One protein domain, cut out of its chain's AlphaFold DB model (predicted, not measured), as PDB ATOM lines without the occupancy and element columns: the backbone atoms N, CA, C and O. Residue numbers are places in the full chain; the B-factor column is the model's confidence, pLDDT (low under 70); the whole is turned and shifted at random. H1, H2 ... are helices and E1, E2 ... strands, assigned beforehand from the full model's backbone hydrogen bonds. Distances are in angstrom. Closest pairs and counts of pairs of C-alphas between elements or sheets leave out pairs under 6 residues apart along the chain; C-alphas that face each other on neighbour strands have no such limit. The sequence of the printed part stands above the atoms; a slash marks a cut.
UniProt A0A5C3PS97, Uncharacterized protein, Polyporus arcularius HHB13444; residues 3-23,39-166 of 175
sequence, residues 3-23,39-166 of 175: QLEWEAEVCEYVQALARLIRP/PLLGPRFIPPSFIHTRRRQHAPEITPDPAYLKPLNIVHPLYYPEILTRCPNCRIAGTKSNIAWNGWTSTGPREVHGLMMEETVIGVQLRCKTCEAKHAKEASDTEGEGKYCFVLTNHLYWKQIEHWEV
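AT A GLANCE: This is residues 3 to 23 and 39 to 166 of the 175 residues of an uncharacterized protein of Polyporus arcularius HHB13444 (UniProt A0A5C3PS97). A narrow, strongly twisted sheet is built round one long strand, E4, with E1 and E5 along one side of it and E2 and E3 along the other, and the long helix H1 crosses slantwise over one face. The small helices H2 and H3 lie beyond one end of this sheet, and H6 with the loop after it reaches out beyond the other end. The printed part has 149 residues, with seven named helices and five named strands, which follow each other along the chain as H1, H2, H3, E1, H4, H5, E2, E3, E4, H6, E5 and H7; the class is mixed, helices and strands, and of the neighbours of E4, E1 is parallel to it while E2, E3 and E5 are antiparallel to it. The whole is loose, with a radius of gyration of the C-alphas of 18.8 A, and only just elongated, spanning 68 by 34 by 29 A.

HOW THE PARTS SIT: H1, residues 3 to 20, is on the sheet over E4, residues 118 to 128, at a height over the sheet of 8.9 A and slantwise to the strands, at 43 degrees to E4 on the local plane. H2, residues 50 to 56, is close to but not clearly touching H3, residues 65 to 68; their closest C-alphas, Phe 50 and Ala 67, are 6.7 A apart. Neither is on the sheet. E1, residues 72 to 75, is parallel to E4, with N 73 and O 120 2.8 A apart. H4, residues 81 to 84, is not on the sheet. H5, residues 88 to 92, only just touches H6, residues 129 to 138, with 3 pairs of C-alphas within 8 A, the closest being Cys 90 and Cys 131 at 7.2 A. E2, residues 99 to 104, is antiparallel to E4, with N 102 and O 125 2.8 A apart. E3, residues 110 to 113, forms an antiparallel hairpin with E4, with N 112 and O 119 2.8 A apart. H6 only grazes the sheet, with residues 129 to 132. E5, residues 149 to 151, is antiparallel to E4, with N 126 and O 150 2.8 A apart. H7, residues 155 to 158, only grazes the sheet. Every O i to N i+4 pair is within hydrogen-bond range in H1, H2 and H5, and 5 of 6 in H6; H3, H4 and H7 are too short for such a pair.

IN THESE COORDINATES: H1 begins at C-alpha 3 (113.826, 181.605, 184.011) and is 25.9 A long. E4 runs 32.1 A from C-alpha 118 (119.194, 170.769, 188.186), E2 14.7 A and H6 14.3 A. H7 ends at C-alpha 158 (108.082, 167.736, 205.586).

THE WHOLE: The C-alphas farthest apart, His 58 and Asp 141, are 69.2 A apart. Residues 24 to 38 are not printed, and C-alphas 23 and 39 are 19.0 A apart across this cut. Of the links printed whole, none is long. The model's pLDDT is under 70 at residues 62, 64 and 138 to 146.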
ATOM      1  N   GLN A   3     114.211 182.529 182.940       88.75
ATOM      2  CA  GLN A   3     113.826 181.605 184.011       88.75
ATOM      3  C   GLN A   3     112.676 182.130 184.884       88.75
ATOM      4  O   GLN A   3     111.728 181.399 185.143       88.75
ATOM      5  N   LEU A   4     112.720 183.401 185.297       89.75
ATOM      6  CA  LEU A   4     111.667 183.983 186.139       89.75
ATOM      7  C   LEU A   4     110.343 184.141 185.384       89.75
ATOM      8  O   LEU A   4     109.277 184.051 185.982       89.75
ATOM      9  N   GLU A   5     110.415 184.405 184.080       90.75
ATOM     10  CA  GLU A   5     109.238 184.499 183.215       90.75
ATOM     11  C   GLU A   5     108.555 183.137 183.091       90.75
ATOM     12  O   GLU A   5     107.372 183.019 183.400       90.75
ATOM     13  N   TRP A   6     109.331 182.091 182.793       90.88
ATOM     14  CA  TRP A   6     108.864 180.706 182.807       90.88
ATOM     15  C   TRP A   6     108.205 180.320 184.141       90.88
ATOM     16  O   TRP A   6     107.109 179.761 184.174       90.88
ATOM     17  N   GLU A   7     108.839 180.650 185.266       93.25
ATOM     18  CA  GLU A   7     108.295 180.353 186.592       93.25
ATOM     19  C   GLU A   7     106.994 181.105 186.882       93.25
ATOM     20  O   GLU A   7     106.061 180.529 187.450       93.25
ATOM     21  N   ALA A   8     106.913 182.376 186.481       93.19
ATOM     22  CA  ALA A   8     105.719 183.194 186.642       93.19
ATOM     23  C   ALA A   8     104.546 182.654 185.810       93.19
ATOM     24  O   ALA A   8     103.434 182.552 186.331       93.19
ATOM     25  N   GLU A   9     104.792 182.250 184.561       94.31
ATOM     26  CA  GLU A   9     103.786 181.631 183.690       94.31
ATOM     27  C   GLU A   9     103.229 180.341 184.297       94.31
ATOM     28  O   GLU A   9     102.011 180.156 184.365       94.31
ATOM     29  N   VAL A  10     104.103 179.467 184.809       95.25
ATOM     30  CA  VAL A  10     103.680 178.233 185.486       95.25
ATOM     31  C   VAL A  10     102.876 178.548 186.754       95.25
ATOM     32  O   VAL A  10     101.841 177.923 187.000       95.25
ATOM     33  N   CYS A  11     103.308 179.522 187.559       95.06
ATOM     34  CA  CYS A  11     102.584 179.929 188.764       95.06
ATOM     35  C   CYS A  11     101.187 180.477 188.441       95.06
ATOM     36  O   CYS A  11     100.220 180.117 189.118       95.06
ATOM     37  N   GLU A  12     101.055 181.311 187.407       95.44
ATOM     38  CA  GLU A  12      99.757 181.840 186.981       95.44
ATOM     39  C   GLU A  12      98.861 180.729 186.429       95.44
ATOM     40  O   GLU A  12      97.688 180.643 186.794       95.44
ATOM     41  N   TYR A  13      99.422 179.810 185.642       95.56
ATOM     42  CA  TYR A  13      98.710 178.638 185.145       95.56
ATOM     43  C   TYR A  13      98.128 177.785 186.282       95.56
ATOM     44  O   TYR A  13      96.930 177.494 186.305       95.56
ATOM     45  N   VAL A  14      98.945 177.430 187.278       95.50
ATOM     46  CA  VAL A  14      98.490 176.647 188.440       95.50
ATOM     47  C   VAL A  14      97.451 177.417 189.248       95.50
ATOM     48  O   VAL A  14      96.458 176.841 189.700       95.50
ATOM     49  N   GLN A  15      97.644 178.725 189.413       94.50
ATOM     50  CA  GLN A  15      96.704 179.582 190.124       94.50
ATOM     51  C   GLN A  15      95.353 179.673 189.399       94.50
ATOM     52  O   GLN A  15      94.313 179.675 190.068       94.50
ATOM     53  N   ALA A  16      95.356 179.718 188.066       94.31
ATOM     54  CA  ALA A  16      94.167 179.696 187.226       94.31
ATOM     55  C   ALA A  16      93.438 178.348 187.325       94.31
ATOM     56  O   ALA A  16      92.242 178.333 187.623       94.31
ATOM     57  N   LEU A  17      94.155 177.223 187.202       93.75
ATOM     58  CA  LEU A  17      93.589 175.883 187.406       93.75
ATOM     59  C   LEU A  17      92.943 175.747 188.786       93.75
ATOM     60  O   LEU A  17      91.787 175.344 188.899       93.75
ATOM     61  N   ALA A  18      93.660 176.146 189.839       91.19
ATOM     62  CA  ALA A  18      93.168 176.077 191.209       91.19
ATOM     63  C   ALA A  18      91.906 176.925 191.428       91.19
ATOM     64  O   ALA A  18      91.063 176.556 192.241       91.19
ATOM     65  N   ARG A  19      91.759 178.055 190.719       90.44
ATOM     66  CA  ARG A  19      90.536 178.874 190.747       90.44
ATOM     67  C   ARG A  19      89.384 178.200 190.004       90.44
ATOM     68  O   ARG A  19      88.269 178.249 190.510       90.44
ATOM     69  N   LEU A  20      89.648 177.570 188.859       90.62
ATOM     70  CA  LEU A  20      88.634 176.887 188.047       90.62
ATOM     71  C   LEU A  20      87.999 175.703 188.778       90.62
ATOM     72  O   LEU A  20      86.782 175.544 188.743       90.62
ATOM     73  N   ILE A  21      88.807 174.906 189.478       89.56
ATOM     74  CA  ILE A  21      88.311 173.728 190.207       89.56
ATOM     75  C   ILE A  21      87.815 174.054 191.625       89.56
ATOM     76  O   ILE A  21      87.364 173.169 192.361       89.56
ATOM     77  N   ARG A  22      87.924 175.321 192.049       85.81
ATOM     78  CA  ARG A  22      87.528 175.741 193.392       85.81
ATOM     79  C   ARG A  22      86.004 175.673 193.518       85.81
ATOM     80  O   ARG A  22      85.307 176.354 192.768       85.81
ATOM     81  N   PRO A  23      85.466 174.947 194.512       83.19
ATOM     82  CA  PRO A  23      84.032 174.920 194.727       83.19
ATOM     83  C   PRO A  23      83.498 176.319 195.087       83.19
ATOM     84  O   PRO A  23      84.119 177.027 195.896       83.19
ATOM     85  N   PRO A  39      94.269 171.278 179.701       91.00
ATOM     86  CA  PRO A  39      95.168 170.204 180.087       91.00
ATOM     87  C   PRO A  39      95.422 170.237 181.599       91.00
ATOM     88  O   PRO A  39      95.445 171.294 182.221       91.00
ATOM     89  N   LEU A  40      95.663 169.076 182.204       90.50
ATOM     90  CA  LEU A  40      96.230 168.997 183.546       90.50
ATOM     91  C   LEU A  40      97.738 168.776 183.407       90.50
ATOM     92  O   LEU A  40      98.194 167.665 183.156       90.50
ATOM     93  N   LEU A  41      98.507 169.855 183.534       91.50
ATOM     94  CA  LEU A  41      99.971 169.837 183.468       91.50
ATOM     95  C   LEU A  41     100.550 169.839 184.883       91.50
ATOM     96  O   LEU A  41      99.895 170.318 185.809       91.50
ATOM     97  N   GLY A  42     101.787 169.367 185.036       90.56
ATOM     98  CA  GLY A  42     102.505 169.333 186.311       90.56
ATOM     99  C   GLY A  42     102.432 167.972 187.019       90.56
ATOM    100  O   GLY A  42     101.997 166.988 186.422       90.56
ATOM    101  N   PRO A  43     102.893 167.883 188.281       91.44
ATOM    102  CA  PRO A  43     103.434 168.961 189.124       91.44
ATOM    103  C   PRO A  43     104.845 169.413 188.726       91.44
ATOM    104  O   PRO A  43     105.266 170.497 189.121       91.44
ATOM    105  N   ARG A  44     105.564 168.604 187.936       92.25
ATOM    106  CA  ARG A  44     106.868 168.939 187.354       92.25
ATOM    107  C   ARG A  44     106.673 169.502 185.950       92.25
ATOM    108  O   ARG A  44     106.240 168.786 185.050       92.25
ATOM    109  N   PHE A  45     106.991 170.773 185.767       92.12
ATOM    110  CA  PHE A  45     106.902 171.476 184.496       92.12
ATOM    111  C   PHE A  45     108.265 171.476 183.817       92.12
ATOM    112  O   PHE A  45     109.260 171.904 184.402       92.12
ATOM    113  N   ILE A  46     108.302 170.990 182.580       89.56
ATOM    114  CA  ILE A  46     109.514 170.950 181.764       89.56
ATOM    115  C   ILE A  46     109.416 172.088 180.744       89.56
ATOM    116  O   ILE A  46     108.407 172.156 180.034       89.56
ATOM    117  N   PRO A  47     110.423 172.970 180.661       86.94
ATOM    118  CA  PRO A  47     110.406 174.055 179.697       86.94
ATOM    119  C   PRO A  47     110.402 173.515 178.257       86.94
ATOM    120  O   PRO A  47     110.924 172.423 177.995       86.94
ATOM    121  N   PRO A  48     109.821 174.257 177.298       80.69
ATOM    122  CA  PRO A  48     109.808 173.853 175.899       80.69
ATOM    123  C   PRO A  48     111.226 173.619 175.369       80.69
ATOM    124  O   PRO A  48     112.048 174.527 175.295       80.69
ATOM    125  N   SER A  49     111.511 172.384 174.960       76.31
ATOM    126  CA  SER A  49     112.779 172.055 174.305       76.31
ATOM    127  C   SER A  49     112.801 172.508 172.840       76.31
ATOM    128  O   SER A  49     111.759 172.751 172.228       76.31
ATOM    129  N   PHE A  50     113.987 172.500 172.232       75.31
ATOM    130  CA  PHE A  50     114.211 172.795 170.810       75.31
ATOM    131  C   PHE A  50     113.211 172.123 169.848       75.31
ATOM    132  O   PHE A  50     112.757 172.730 168.875       75.31
ATOM    133  N   ILE A  51     112.839 170.866 170.120       78.19
ATOM    134  CA  ILE A  51     111.890 170.113 169.287       78.19
ATOM    135  C   ILE A  51     110.513 170.788 169.275       78.19
ATOM    136  O   ILE A  51     109.873 170.842 168.223       78.19
ATOM    137  N   HIS A  52     110.070 171.330 170.411       75.94
ATOM    138  CA  HIS A  52     108.788 172.020 170.525       75.94
ATOM    139  C   HIS A  52     108.772 173.289 169.671       75.94
ATOM    140  O   HIS A  52     107.833 173.489 168.901       75.94
ATOM    141  N   THR A  53     109.834 174.096 169.737       75.62
ATOM    142  CA  THR A  53     109.974 175.327 168.943       75.62
ATOM    143  C   THR A  53     109.994 175.020 167.449       75.62
ATOM    144  O   THR A  53     109.201 175.574 166.688       75.62
ATOM    145  N   ARG A  54     110.817 174.048 167.029       80.38
ATOM    146  CA  ARG A  54     110.940 173.645 165.619       80.38
ATOM    147  C   ARG A  54     109.637 173.109 165.030       80.38
ATOM    148  O   ARG A  54     109.387 173.287 163.844       80.38
ATOM    149  N   ARG A  55     108.827 172.404 165.822       81.19
ATOM    150  CA  ARG A  55     107.557 171.829 165.350       81.19
ATOM    151  C   ARG A  55     106.412 172.840 165.316       81.19
ATOM    152  O   ARG A  55     105.483 172.635 164.545       81.19
ATOM    153  N   ARG A  56     106.455 173.890 166.142       79.31
ATOM    154  CA  ARG A  56     105.375 174.887 166.259       79.31
ATOM    155  C   ARG A  56     105.568 176.118 165.373       79.31
ATOM    156  O   ARG A  56     104.600 176.832 165.140       79.31
ATOM    157  N   GLN A  57     106.780 176.374 164.882       78.88
ATOM    158  CA  GLN A  57     107.109 177.568 164.101       78.88
ATOM    159  C   GLN A  57     107.606 177.198 162.699       78.88
ATOM    160  O   GLN A  57     108.430 176.302 162.540       78.88
ATOM    161  N   HIS A  58     107.128 177.917 161.681       75.88
ATOM    162  CA  HIS A  58     107.526 177.708 160.282       75.88
ATOM    163  C   HIS A  58     108.993 178.105 160.015       75.88
ATOM    164  O   HIS A  58     109.660 177.491 159.188       75.88
ATOM    165  N   ALA A  59     109.505 179.111 160.729       78.06
ATOM    166  CA  ALA A  59     110.899 179.557 160.678       78.06
ATOM    167  C   ALA A  59     111.367 179.914 162.104       78.06
ATOM    168  O   ALA A  59     111.212 181.061 162.518       78.06
ATOM    169  N   PRO A  60     111.845 178.934 162.893       71.94
ATOM    170  CA  PRO A  60     112.175 179.160 164.293       71.94
ATOM    171  C   PRO A  60     113.480 179.945 164.446       71.94
ATOM    172  O   PRO A  60     114.522 179.539 163.927       71.94
ATOM    173  N   GLU A  61     113.439 181.026 165.221       74.25
ATOM    174  CA  GLU A  61     114.643 181.659 165.750       74.25
ATOM    175  C   GLU A  61     115.103 180.852 166.968       74.25
ATOM    176  O   GLU A  61     114.490 180.875 168.035       74.25
ATOM    177  N   ILE A  62     116.141 180.041 166.777       68.88
ATOM    178  CA  ILE A  62     116.647 179.155 167.824       68.88
ATOM    179  C   ILE A  62     117.660 179.933 168.652       68.88
ATOM    180  O   ILE A  62     118.827 180.049 168.274       68.88
ATOM    181  N   THR A  63     117.217 180.431 169.798       72.06
ATOM    182  CA  THR A  63     118.110 180.932 170.839       72.06
ATOM    183  C   THR A  63     118.465 179.802 171.814       72.06
ATOM    184  O   THR A  63     117.662 178.887 172.030       72.06
ATOM    185  N   PRO A  64     119.679 179.807 172.389       69.75
ATOM    186  CA  PRO A  64     120.090 178.796 173.359       69.75
ATOM    187  C   PRO A  64     119.378 178.954 174.712       69.75
ATOM    188  O   PRO A  64     119.163 177.962 175.400       69.75
ATOM    189  N   ASP A  65     118.979 180.171 175.079       72.38
ATOM    190  CA  ASP A  65     118.366 180.529 176.365       72.38
ATOM    191  C   ASP A  65     117.237 179.587 176.839       72.38
ATOM    192  O   ASP A  65     117.332 179.090 177.964       72.38
ATOM    193  N   PRO A  66     116.206 179.252 176.031       71.25
ATOM    194  CA  PRO A  66     115.152 178.323 176.447       71.25
ATOM    195  C   PRO A  66     115.653 176.892 176.700       71.25
ATOM    196  O   PRO A  66     115.041 176.161 177.475       71.25
ATOM    197  N   ALA A  67     116.770 176.480 176.087       71.50
ATOM    198  CA  ALA A  67     117.351 175.152 176.295       71.50
ATOM    199  C   ALA A  67     118.048 175.006 177.660       71.50
ATOM    200  O   ALA A  67     118.267 173.882 178.107       71.50
ATOM    201  N   TYR A  68     118.372 176.124 178.316       80.12
ATOM    202  CA  TYR A  68     118.998 176.157 179.642       80.12
ATOM    203  C   TYR A  68     118.008 176.431 180.778       80.12
ATOM    204  O   TYR A  68     118.419 176.517 181.937       80.12
ATOM    205  N   LEU A  69     116.714 176.563 180.470       88.31
ATOM    206  CA  LEU A  69     115.685 176.701 181.493       88.31
ATOM    207  C   LEU A  69     115.633 175.445 182.364       88.31
ATOM    208  O   LEU A  69     115.658 174.311 181.873       88.31
ATOM    209  N   LYS A  70     115.536 175.653 183.674       90.50
ATOM    210  CA  LYS A  70     115.417 174.564 184.638       90.50
ATOM    211  C   LYS A  70     113.955 174.128 184.753       90.50
ATOM    212  O   LYS A  70     113.066 174.988 184.790       90.50
ATOM    213  N   PRO A  71     113.676 172.817 184.861       92.19
ATOM    214  CA  PRO A  71     112.361 172.333 185.250       92.19
ATOM    215  C   PRO A  71     111.910 172.953 186.571       92.19
ATOM    216  O   PRO A  71     112.728 173.217 187.455       92.19
ATOM    217  N   LEU A  72     110.600 173.141 186.702       93.25
ATOM    218  CA  LEU A  72     109.976 173.697 187.897       93.25
ATOM    219  C   LEU A  72     109.011 172.686 188.509       93.25
ATOM    220  O   LEU A  72     108.041 172.270 187.876       93.25
ATOM    221  N   ASN A  73     109.250 172.317 189.761       93.06
ATOM    222  CA  ASN A  73     108.349 171.498 190.556       93.06
ATOM    223  C   ASN A  73     107.431 172.390 191.391       93.06
ATOM    224  O   ASN A  73     107.887 173.255 192.143       93.06
ATOM    225  N   ILE A  74     106.127 172.155 191.286       94.31
ATOM    226  CA  ILE A  74     105.111 172.915 192.005       94.31
ATOM    227  C   ILE A  74     104.609 172.134 193.211       94.31
ATOM    228  O   ILE A  74     103.934 171.117 193.073       94.31
ATOM    229  N   VAL A  75     104.838 172.676 194.406       92.56
ATOM    230  CA  VAL A  75     104.257 172.167 195.651       92.56
ATOM    231  C   VAL A  75     102.981 172.949 195.968       92.56
ATOM    232  O   VAL A  75     103.010 174.004 196.607       92.56
ATOM    233  N   HIS A  76     101.843 172.433 195.499       92.81
ATOM    234  CA  HIS A  76     100.536 173.085 195.617       92.81
ATOM    235  C   HIS A  76      99.428 172.079 195.998       92.81
ATOM    236  O   HIS A  76      99.473 170.938 195.530       92.81
ATOM    237  N   PRO A  77      98.390 172.477 196.770       90.69
ATOM    238  CA  PRO A  77      97.244 171.619 197.128       90.69
ATOM    239  C   PRO A  77      96.486 171.009 195.946       90.69
ATOM    240  O   PRO A  77      95.767 170.037 196.121       90.69
ATOM    241  N   LEU A  78      96.654 171.587 194.755       90.12
ATOM    242  CA  LEU A  78      96.135 171.053 193.491       90.12
ATOM    243  C   LEU A  78      96.723 169.671 193.175       90.12
ATOM    244  O   LEU A  78      96.004 168.808 192.693       90.12
ATOM    245  N   TYR A  79      98.018 169.478 193.439       90.25
ATOM    246  CA  TYR A  79      98.745 168.258 193.078       90.25
ATOM    247  C   TYR A  79      98.914 167.289 194.243       90.25
ATOM    248  O   TYR A  79      99.045 166.092 194.022       90.25
ATOM    249  N   TYR A  80      98.910 167.796 195.477       89.19
ATOM    250  CA  TYR A  80      99.115 166.986 196.682       89.19
ATOM    251  C   TYR A  80      97.996 167.207 197.717       89.19
ATOM    252  O   TYR A  80      98.285 167.595 198.856       89.19
ATOM    253  N   PRO A  81      96.710 167.041 197.351       85.69
ATOM    254  CA  PRO A  81      95.601 167.376 198.239       85.69
ATOM    255  C   PRO A  81      95.612 166.548 199.531       85.69
ATOM    256  O   PRO A  81      95.338 167.089 200.598       85.69
ATOM    257  N   GLU A  82      95.988 165.272 199.491       84.00
ATOM    258  CA  GLU A  82      95.925 164.372 200.647       84.00
ATOM    259  C   GLU A  82      96.887 164.809 201.756       84.00
ATOM    260  O   GLU A  82      96.500 164.914 202.923       84.00
ATOM    261  N   ILE A  83      98.128 165.132 201.389       86.00
ATOM    262  CA  ILE A  83      99.177 165.513 202.343       86.00
ATOM    263  C   ILE A  83      98.974 166.946 202.829       86.00
ATOM    264  O   ILE A  83      99.083 167.233 204.024       86.00
ATOM    265  N   LEU A  84      98.656 167.854 201.899       88.38
ATOM    266  CA  LEU A  84      98.647 169.291 202.159       88.38
ATOM    267  C   LEU A  84      97.401 169.768 202.922       88.38
ATOM    268  O   LEU A  84      97.330 170.928 203.325       88.38
ATOM    269  N   THR A  85      96.435 168.885 203.197       82.88
ATOM    270  CA  THR A  85      95.234 169.200 203.996       82.88
ATOM    271  C   THR A  85      95.488 169.369 205.494       82.88
ATOM    272  O   THR A  85      94.589 169.817 206.216       82.88
ATOM    273  N   ARG A  86      96.682 169.027 206.002       86.25
ATOM    274  CA  ARG A  86      96.991 169.083 207.440       86.25
ATOM    275  C   ARG A  86      98.207 169.953 207.748       86.25
ATOM    276  O   ARG A  86      99.223 169.925 207.060       86.25
ATOM    277  N   CYS A  87      98.094 170.720 208.832       89.88
ATOM    278  CA  CYS A  87      99.215 171.449 209.415       89.88
ATOM    279  C   CYS A  87     100.128 170.456 210.164       89.88
ATOM    280  O   CYS A  87      99.584 169.626 210.899       89.88
ATOM    281  N   PRO A  88     101.471 170.554 210.066       88.25
ATOM    282  CA  PRO A  88     102.395 169.649 210.757       88.25
ATOM    283  C   PRO A  88     102.148 169.582 212.269       88.25
ATOM    284  O   PRO A  88     102.035 168.501 212.841       88.25
ATOM    285  N   ASN A  89     101.936 170.731 212.915       88.06
ATOM    286  CA  ASN A  89     101.681 170.778 214.357       88.06
ATOM    287  C   ASN A  89     100.331 170.148 214.724       88.06
ATOM    288  O   ASN A  89     100.207 169.453 215.729       88.06
ATOM    289  N   CYS A  90      99.298 170.366 213.905       89.25
ATOM    290  CA  CYS A  90      97.995 169.741 214.123       89.25
ATOM    291  C   CYS A  90      98.022 168.233 213.871       89.25
ATOM    292  O   CYS A  90      97.292 167.511 214.546       89.25
ATOM    293  N   ARG A  91      98.853 167.776 212.925       87.12
ATOM    294  CA  ARG A  91      99.095 166.361 212.627       87.12
ATOM    295  C   ARG A  91      99.696 165.660 213.846       87.12
ATOM    296  O   ARG A  91      99.123 164.667 214.273       87.12
ATOM    297  N   ILE A  92     100.743 166.229 214.454       86.44
ATOM    298  CA  ILE A  92     101.334 165.704 215.700       86.44
ATOM    299  C   ILE A  92     100.302 165.707 216.834       86.44
ATOM    300  O   ILE A  92     100.118 164.709 217.518       86.44
ATOM    301  N   ALA A  93      99.597 166.823 217.024       86.44
ATOM    302  CA  ALA A  93      98.666 166.979 218.138       86.44
ATOM    303  C   ALA A  93      97.322 166.243 217.958       86.44
ATOM    304  O   ALA A  93      96.452 166.376 218.815       86.44
ATOM    305  N   GLY A  94      97.086 165.559 216.831       85.94
ATOM    306  CA  GLY A  94      95.801 164.907 216.538       85.94
ATOM    307  C   GLY A  94      94.605 165.871 216.466       85.94
ATOM    308  O   GLY A  94      93.471 165.475 216.722       85.94
ATOM    309  N   THR A  95      94.832 167.151 216.144       88.19
ATOM    310  CA  THR A  95      93.784 168.190 216.147       88.19
ATOM    311  C   THR A  95      93.340 168.588 214.743       88.19
ATOM    312  O   THR A  95      94.089 168.490 213.769       88.19
ATOM    313  N   LYS A  96      92.106 169.094 214.623       88.88
ATOM    314  CA  LYS A  96      91.582 169.588 213.345       88.88
ATOM    315  C   LYS A  96      92.368 170.819 212.873       88.88
ATOM    316  O   LYS A  96      92.406 171.852 213.545       88.88
ATOM    317  N   SER A  97      92.956 170.711 211.684       88.56
ATOM    318  CA  SER A  97      93.657 171.817 211.026       88.56
ATOM    319  C   SER A  97      92.655 172.802 210.419       88.56
ATOM    320  O   SER A  97      91.716 172.392 209.740       88.56
ATOM    321  N   ASN A  98      92.871 174.098 210.634       91.31
ATOM    322  CA  ASN A  98      92.161 175.169 209.934       91.31
ATOM    323  C   ASN A  98      93.180 175.947 209.097       91.31
ATOM    324  O   ASN A  98      93.822 176.869 209.599       91.31
ATOM    325  N   ILE A  99      93.391 175.498 207.858       91.00
ATOM    326  CA  ILE A  99      94.447 176.002 206.976       91.00
ATOM    327  C   ILE A  99      93.903 177.127 206.098       91.00
ATOM    328  O   ILE A  99      92.882 176.977 205.430       91.00
ATOM    329  N   ALA A 100      94.625 178.240 206.075       90.69
ATOM    330  CA  ALA A 100      94.501 179.293 205.084       90.69
ATOM    331  C   ALA A 100      95.753 179.298 204.197       90.69
ATOM    332  O   ALA A 100      96.875 179.264 204.704       90.69
ATOM    333  N   TRP A 101      95.558 179.339 202.880       89.75
ATOM    334  CA  TRP A 101      96.640 179.436 201.902       89.75
ATOM    335  C   TRP A 101      96.944 180.907 201.611       89.75
ATOM    336  O   TRP A 101      96.056 181.646 201.189       89.75
ATOM    337  N   ASN A 102      98.192 181.321 201.823       85.00
ATOM    338  CA  ASN A 102      98.666 182.699 201.676       85.00
ATOM    339  C   ASN A 102      99.442 182.903 200.361       85.00
ATOM    340  O   ASN A 102     100.457 183.591 200.341       85.00
ATOM    341  N   GLY A 103      98.971 182.293 199.270       89.00
ATOM    342  CA  GLY A 103      99.586 182.418 197.945       89.00
ATOM    343  C   GLY A 103     100.991 181.814 197.848       89.00
ATOM    344  O   GLY A 103     101.401 181.009 198.689       89.00
ATOM    345  N   TRP A 104     101.702 182.186 196.782       93.06
ATOM    346  CA  TRP A 104     103.079 181.770 196.511       93.06
ATOM    347  C   TRP A 104     104.065 182.334 197.535       93.06
ATOM    348  O   TRP A 104     103.845 183.382 198.140       93.06
ATOM    349  N   THR A 105     105.183 181.641 197.729       88.00
ATOM    350  CA  THR A 105     106.247 182.085 198.633       88.00
ATOM    351  C   THR A 105     106.919 183.366 198.146       88.00
ATOM    352  O   THR A 105     107.426 183.412 197.029       88.00
ATOM    353  N   SER A 106     107.039 184.371 199.017       80.25
ATOM    354  CA  SER A 106     107.693 185.654 198.698       80.25
ATOM    355  C   SER A 106     109.212 185.570 198.509       80.25
ATOM    356  O   SER A 106     109.816 186.495 197.981       80.25
ATOM    357  N   THR A 107     109.833 184.468 198.937       82.38
ATOM    358  CA  THR A 107     111.280 184.224 198.786       82.38
ATOM    359  C   THR A 107     111.656 183.641 197.424       82.38
ATOM    360  O   THR A 107     112.837 183.440 197.168       82.38
ATOM    361  N   GLY A 108     110.668 183.406 196.552       82.88
ATOM    362  CA  GLY A 108     110.869 182.816 195.231       82.88
ATOM    363  C   GLY A 108     111.070 181.293 195.253       82.88
ATOM    364  O   GLY A 108     110.911 180.651 196.300       82.88
ATOM    365  N   PRO A 109     111.368 180.701 194.085       87.69
ATOM    366  CA  PRO A 109     111.714 179.291 193.960       87.69
ATOM    367  C   PRO A 109     113.030 178.953 194.667       87.69
ATOM    368  O   PRO A 109     113.903 179.797 194.865       87.69
ATOM    369  N   ARG A 110     113.184 177.681 195.035       90.00
ATOM    370  CA  ARG A 110     114.417 177.110 195.580       90.00
ATOM    371  C   ARG A 110     115.071 176.214 194.543       90.00
ATOM    372  O   ARG A 110     114.384 175.460 193.865       90.00
ATOM    373  N   GLU A 111     116.390 176.261 194.486       90.75
ATOM    374  CA  GLU A 111     117.197 175.321 193.709       90.75
ATOM    375  C   GLU A 111     117.223 173.958 194.409       90.75
ATOM    376  O   GLU A 111     117.408 173.882 195.629       90.75
ATOM    377  N   VAL A 112     117.010 172.891 193.644       88.38
ATOM    378  CA  VAL A 112     117.076 171.505 194.110       88.38
ATOM    379  C   VAL A 112     117.814 170.639 193.095       88.38
ATOM    380  O   VAL A 112     117.605 170.728 191.887       88.38
ATOM    381  N   HIS A 113     118.663 169.753 193.607       84.94
ATOM    382  CA  HIS A 113     119.453 168.851 192.781       84.94
ATOM    383  C   HIS A 113     118.614 167.633 192.389       84.94
ATOM    384  O   HIS A 113     118.336 166.762 193.218       84.94
ATOM    385  N   GLY A 114     118.195 167.576 191.126       76.31
ATOM    386  CA  GLY A 114     117.604 166.374 190.550       76.31
ATOM    387  C   GLY A 114     118.676 165.339 190.198       76.31
ATOM    388  O   GLY A 114     119.852 165.653 190.042       76.31
ATOM    389  N   LEU A 115     118.265 164.079 190.035       77.81
ATOM    390  CA  LEU A 115     119.188 162.992 189.668       77.81
ATOM    391  C   LEU A 115     119.765 163.149 188.252       77.81
ATOM    392  O   LEU A 115     120.882 162.719 187.992       77.81
ATOM    393  N   MET A 116     118.981 163.728 187.337       75.00
ATOM    394  CA  MET A 116     119.339 163.854 185.918       75.00
ATOM    395  C   MET A 116     119.717 165.283 185.524       75.00
ATOM    396  O   MET A 116     120.471 165.476 184.575       75.00
ATOM    397  N   MET A 117     119.158 166.279 186.210       80.94
ATOM    398  CA  MET A 117     119.392 167.694 185.945       80.94
ATOM    399  C   MET A 117     119.052 168.535 187.172       80.94
ATOM    400  O   MET A 117     118.295 168.094 188.035       80.94
ATOM    401  N   GLU A 118     119.587 169.751 187.213       88.38
ATOM    402  CA  GLU A 118     119.194 170.769 188.186       88.38
ATOM    403  C   GLU A 118     117.740 171.181 187.979       88.38
ATOM    404  O   GLU A 118     117.281 171.346 186.844       88.38
ATOM    405  N   GLU A 119     117.021 171.367 189.078       90.69
ATOM    406  CA  GLU A 119     115.611 171.725 189.067       90.69
ATOM    407  C   GLU A 119     115.335 172.851 190.056       90.69
ATOM    408  O   GLU A 119     116.099 173.139 190.974       90.69
ATOM    409  N   THR A 120     114.189 173.485 189.874       93.31
ATOM    410  CA  THR A 120     113.668 174.484 190.798       93.31
ATOM    411  C   THR A 120     112.392 173.959 191.439       93.31
ATOM    412  O   THR A 120     111.678 173.128 190.873       93.31
ATOM    413  N   VAL A 121     112.096 174.419 192.651       93.50
ATOM    414  CA  VAL A 121     110.852 174.111 193.354       93.50
ATOM    415  C   VAL A 121     110.243 175.383 193.918       93.50
ATOM    416  O   VAL A 121     110.902 176.147 194.620       93.50
ATOM    417  N   ILE A 122     108.958 175.600 193.665       95.00
ATOM    418  CA  ILE A 122     108.193 176.673 194.298       95.00
ATOM    419  C   ILE A 122     106.929 176.093 194.913       95.00
ATOM    420  O   ILE A 122     106.350 175.118 194.435       95.00
ATOM    421  N   GLY A 123     106.515 176.676 196.028       94.00
ATOM    422  CA  GLY A 123     105.331 176.237 196.737       94.00
ATOM    423  C   GLY A 123     104.544 177.410 197.270       94.00
ATOM    424  O   GLY A 123     104.958 178.567 197.189       94.00
ATOM    425  N   VAL A 124     103.393 177.088 197.838       93.69
ATOM    426  CA  VAL A 124     102.572 178.066 198.548       93.69
ATOM    427  C   VAL A 124     102.938 178.133 200.025       93.69
ATOM    428  O   VAL A 124     103.603 177.253 200.581       93.69
ATOM    429  N   GLN A 125     102.499 179.204 200.674       92.31
ATOM    430  CA  GLN A 125     102.568 179.338 202.118       92.31
ATOM    431  C   GLN A 125     101.238 178.929 202.752       92.31
ATOM    432  O   GLN A 125     100.164 179.353 202.325       92.31
ATOM    433  N   LEU A 126     101.315 178.143 203.821       91.62
ATOM    434  CA  LEU A 126     100.176 177.773 204.650       91.62
ATOM    435  C   LEU A 126     100.203 178.546 205.970       91.62
ATOM    436  O   LEU A 126     101.265 178.775 206.553       91.62
ATOM    437  N   ARG A 127      99.022 178.895 206.473       91.75
ATOM    438  CA  ARG A 127      98.801 179.448 207.812       91.75
ATOM    439  C   ARG A 127      97.726 178.638 208.524       91.75
ATOM    440  O   ARG A 127      96.605 178.534 208.036       91.75
ATOM    441  N   CYS A 128      98.043 178.077 209.685       92.31
ATOM    442  CA  CYS A 128      97.090 177.320 210.487       92.31
ATOM    443  C   CYS A 128      96.446 178.205 211.560       92.31
ATOM    444  O   CYS A 128      97.071 178.507 212.576       92.31
ATOM    445  N   LYS A 129      95.167 178.545 211.379       91.88
ATOM    446  CA  LYS A 129      94.379 179.339 212.337       91.88
ATOM    447  C   LYS A 129      94.183 178.625 213.678       91.88
ATOM    448  O   LYS A 129      94.085 179.277 214.710       91.88
ATOM    449  N   THR A 130      94.147 177.287 213.685       91.12
ATOM    450  CA  THR A 130      94.072 176.503 214.931       91.12
ATOM    451  C   THR A 130      95.346 176.674 215.760       91.12
ATOM    452  O   THR A 130      95.268 176.907 216.961       91.12
ATOM    453  N   CYS A 131      96.519 176.573 215.125       89.81
ATOM    454  CA  CYS A 131      97.806 176.761 215.800       89.81
ATOM    455  C   CYS A 131      98.021 178.218 216.209       89.81
ATOM    456  O   CYS A 131      98.510 178.469 217.301       89.81
ATOM    457  N   GLU A 132      97.604 179.162 215.370       90.06
ATOM    458  CA  GLU A 132      97.636 180.590 215.684       90.06
ATOM    459  C   GLU A 132      96.829 180.915 216.950       90.06
ATOM    460  O   GLU A 132      97.332 181.581 217.849       90.06
ATOM    461  N   ALA A 133      95.606 180.386 217.069       88.06
ATOM    462  CA  ALA A 133      94.766 180.601 218.244       88.06
ATOM    463  C   ALA A 133      95.326 179.952 219.521       88.06
ATOM    464  O   ALA A 133      95.084 180.462 220.612       88.06
ATOM    465  N   LYS A 134      96.049 178.830 219.405       84.81
ATOM    466  CA  LYS A 134      96.758 178.214 220.541       84.81
ATOM    467  C   LYS A 134      97.939 179.075 220.976       84.81
ATOM    468  O   LYS A 134      98.015 179.445 222.141       84.81
ATOM    469  N   HIS A 135      98.764 179.496 220.021       81.31
ATOM    470  CA  HIS A 135      99.909 180.362 220.288       81.31
ATOM    471  C   HIS A 135      99.494 181.691 220.934       81.31
ATOM    472  O   HIS A 135     100.130 182.146 221.875       81.31
ATOM    473  N   ALA A 136      98.381 182.288 220.497       79.38
ATOM    474  CA  ALA A 136      97.848 183.506 221.107       79.38
ATOM    475  C   ALA A 136      97.415 183.331 222.579       79.38
ATOM    476  O   ALA A 136      97.383 184.309 223.318       79.38
ATOM    477  N   LYS A 137      97.076 182.108 223.009       72.31
ATOM    478  CA  LYS A 137      96.703 181.791 224.400       72.31
ATOM    479  C   LYS A 137      97.905 181.436 225.277       72.31
ATOM    480  O   LYS A 137      97.828 181.615 226.484       72.31
ATOM    481  N   GLU A 138      98.974 180.925 224.673       68.56
ATOM    482  CA  GLU A 138     100.180 180.415 225.347       68.56
ATOM    483  C   GLU A 138     101.327 181.440 225.393       68.56
ATOM    484  O   GLU A 138     102.359 181.176 226.002       68.56
ATOM    485  N   ALA A 139     101.151 182.626 224.797       58.34
ATOM    486  CA  ALA A 139     102.150 183.699 224.719       58.34
ATOM    487  C   ALA A 139     102.517 184.355 226.074       58.34
ATOM    488  O   ALA A 139     102.968 185.499 226.088       58.34
ATOM    489  N   SER A 140     102.316 183.669 227.205       48.75
ATOM    490  CA  SER A 140     102.601 184.207 228.532       48.75
ATOM    491  C   SER A 140     103.927 183.791 229.163       48.75
ATOM    492  O   SER A 140     104.180 184.370 230.205       48.75
ATOM    493  N   ASP A 141     104.763 182.868 228.644       46.88
ATOM    494  CA  ASP A 141     106.068 182.644 229.324       46.88
ATOM    495  C   ASP A 141     107.180 181.801 228.660       46.88
ATOM    496  O   ASP A 141     108.154 181.469 229.327       46.88
ATOM    497  N   THR A 142     107.138 181.424 227.378       43.59
ATOM    498  CA  THR A 142     108.312 180.740 226.782       43.59
ATOM    499  C   THR A 142     108.518 181.080 225.312       43.59
ATOM    500  O   THR A 142     107.644 180.884 224.472       43.59
ATOM    501  N   GLU A 143     109.718 181.574 224.997       41.28
ATOM    502  CA  GLU A 143     110.260 181.740 223.646       41.28
ATOM    503  C   GLU A 143     110.481 180.361 222.988       41.28
ATOM    504  O   GLU A 143     111.605 179.892 222.832       41.28
ATOM    505  N   GLY A 144     109.391 179.669 222.643       41.25
ATOM    506  CA  GLY A 144     109.423 178.293 222.148       41.25
ATOM    507  C   GLY A 144     108.380 177.994 221.068       41.25
ATOM    508  O   GLY A 144     107.249 177.625 221.349       41.25
ATOM    509  N   GLU A 145     108.806 178.090 219.808       49.75
ATOM    510  CA  GLU A 145     108.442 177.173 218.709       49.75
ATOM    511  C   GLU A 145     106.973 176.975 218.269       49.75
ATOM    512  O   GLU A 145     106.655 176.007 217.575       49.75
ATOM    513  N   GLY A 146     106.062 177.917 218.495       57.00
ATOM    514  CA  GLY A 146     104.725 177.846 217.891       57.00
ATOM    515  C   GLY A 146     104.655 178.300 216.427       57.00
ATOM    516  O   GLY A 146     103.891 179.209 216.108       57.00
ATOM    517  N   LYS A 147     105.419 177.702 215.498       78.50
ATOM    518  CA  LYS A 147     105.296 178.049 214.064       78.50
ATOM    519  C   LYS A 147     103.893 177.689 213.566       78.50
ATOM    520  O   LYS A 147     103.551 176.520 213.447       78.50
ATOM    521  N   TYR A 148     103.064 178.688 213.274       86.94
ATOM    522  CA  TYR A 148     101.727 178.501 212.688       86.94
ATOM    523  C   TYR A 148     101.695 178.805 211.181       86.94
ATOM    524  O   TYR A 148     100.702 178.512 210.514       86.94
ATOM    525  N   CYS A 149     102.784 179.358 210.643       88.94
ATOM    526  CA  CYS A 149     103.006 179.606 209.223       88.94
ATOM    527  C   CYS A 149     104.108 178.681 208.703       88.94
ATOM    528  O   CYS A 149     105.195 178.638 209.280       88.94
ATOM    529  N   PHE A 150     103.861 177.995 207.588       89.62
ATOM    530  CA  PHE A 150     104.856 177.141 206.944       89.62
ATOM    531  C   PHE A 150     104.914 177.416 205.450       89.62
ATOM    532  O   PHE A 150     103.893 177.537 204.778       89.62
ATOM    533  N   VAL A 151     106.133 177.475 204.934       90.56
ATOM    534  CA  VAL A 151     106.402 177.438 203.502       90.56
ATOM    535  C   VAL A 151     106.499 175.976 203.089       90.56
ATOM    536  O   VAL A 151     107.275 175.234 203.690       90.56
ATOM    537  N   LEU A 152     105.747 175.562 202.069       90.56
ATOM    538  CA  LEU A 152     105.736 174.160 201.643       90.56
ATOM    539  C   LEU A 152     107.063 173.682 201.044       90.56
ATOM    540  O   LEU A 152     107.289 172.486 200.965       90.56
ATOM    541  N   THR A 153     107.976 174.573 200.664       89.94
ATOM    542  CA  THR A 153     109.332 174.191 200.227       89.94
ATOM    543  C   THR A 153     110.332 174.100 201.389       89.94
ATOM    544  O   THR A 153     111.521 173.878 201.178       89.94
ATOM    545  N   ASN A 154     109.882 174.284 202.637       87.69
ATOM    546  CA  ASN A 154     110.723 174.204 203.828       87.69
ATOM    547  C   ASN A 154     110.704 172.786 204.426       87.69
ATOM    548  O   ASN A 154     109.637 172.235 204.689       87.69
ATOM    549  N   HIS A 155     111.883 172.235 204.728       86.62
ATOM    550  CA  HIS A 155     112.048 170.929 205.378       86.62
ATOM    551  C   HIS A 155     111.258 170.787 206.693       86.62
ATOM    552  O   HIS A 155     110.819 169.691 207.029       86.62
ATOM    553  N   LEU A 156     111.022 171.884 207.423       86.56
ATOM    554  CA  LEU A 156     110.230 171.869 208.657       86.56
ATOM    555  C   LEU A 156     108.787 171.407 208.436       86.56
ATOM    556  O   LEU A 156     108.199 170.820 209.339       86.56
ATOM    557  N   TYR A 157     108.222 171.664 207.252       87.56
ATOM    558  CA  TYR A 157     106.900 171.155 206.898       87.56
ATOM    559  C   TYR A 157     106.929 169.631 206.702       87.56
ATOM    560  O   TYR A 157     106.079 168.919 207.231       87.56
ATOM    561  N   TRP A 158     107.949 169.138 205.995       88.12
ATOM    562  CA  TRP A 158     108.082 167.736 205.586       88.12
ATOM    563  C   TRP A 158     108.627 166.801 206.662       88.12
ATOM    564  O   TRP A 158     108.466 165.597 206.539       88.12
ATOM    565  N   LYS A 159     109.216 167.324 207.745       87.56
ATOM    566  CA  LYS A 159     109.804 166.523 208.838       87.56
ATOM    567  C   LYS A 159     108.849 165.477 209.442       87.56
ATOM    568  O   LYS A 159     109.310 164.524 210.052       87.56
ATOM    569  N   GLN A 160     107.538 165.690 209.324       82.38
ATOM    570  CA  GLN A 160     106.477 164.851 209.906       82.38
ATOM    571  C   GLN A 160     105.646 164.119 208.841       82.38
ATOM    572  O   GLN A 160     104.524 163.678 209.109       82.38
ATOM    573  N   ILE A 161     106.146 164.099 207.609       87.38
ATOM    574  CA  ILE A 161     105.535 163.422 206.476       87.38
ATOM    575  C   ILE A 161     106.507 162.333 206.068       87.38
ATOM    576  O   ILE A 161     107.659 162.604 205.731       87.38
ATOM    577  N   GLU A 162     106.032 161.102 206.116       86.88
ATOM    578  CA  GLU A 162     106.830 159.966 205.708       86.88
ATOM    579  C   GLU A 162     106.941 159.935 204.187       86.88
ATOM    580  O   GLU A 162     106.016 160.308 203.462       86.88
ATOM    581  N   HIS A 163     108.078 159.474 203.673       83.19
ATOM    582  CA  HIS A 163     108.338 159.508 202.233       83.19
ATOM    583  C   HIS A 163     107.313 158.699 201.415       83.19
ATOM    584  O   HIS A 163     107.035 159.059 200.277       83.19
ATOM    585  N   TRP A 164     106.714 157.648 201.990       84.19
ATOM    586  CA  TRP A 164     105.651 156.860 201.349       84.19
ATOM    587  C   TRP A 164     104.278 157.546 201.354       84.19
ATOM    588  O   TRP A 164     103.389 157.126 200.620       84.19
ATOM    589  N   GLU A 165     104.077 158.583 202.174       82.44
ATOM    590  CA  GLU A 165     102.872 159.418 202.109       82.44
ATOM    591  C   GLU A 165     102.931 160.402 200.937       82.44
ATOM    592  O   GLU A 165     101.898 160.938 200.542       82.44
ATOM    593  N   VAL A 166     104.126 160.649 200.387       80.88
ATOM    594  CA  VAL A 166     104.315 161.477 199.198       80.88
ATOM    595  C   VAL A 166     103.982 160.646 197.959       80.88
ATOM    596  O   VAL A 166     104.655 159.643 197.719       80.88
TER     597      VAL A 166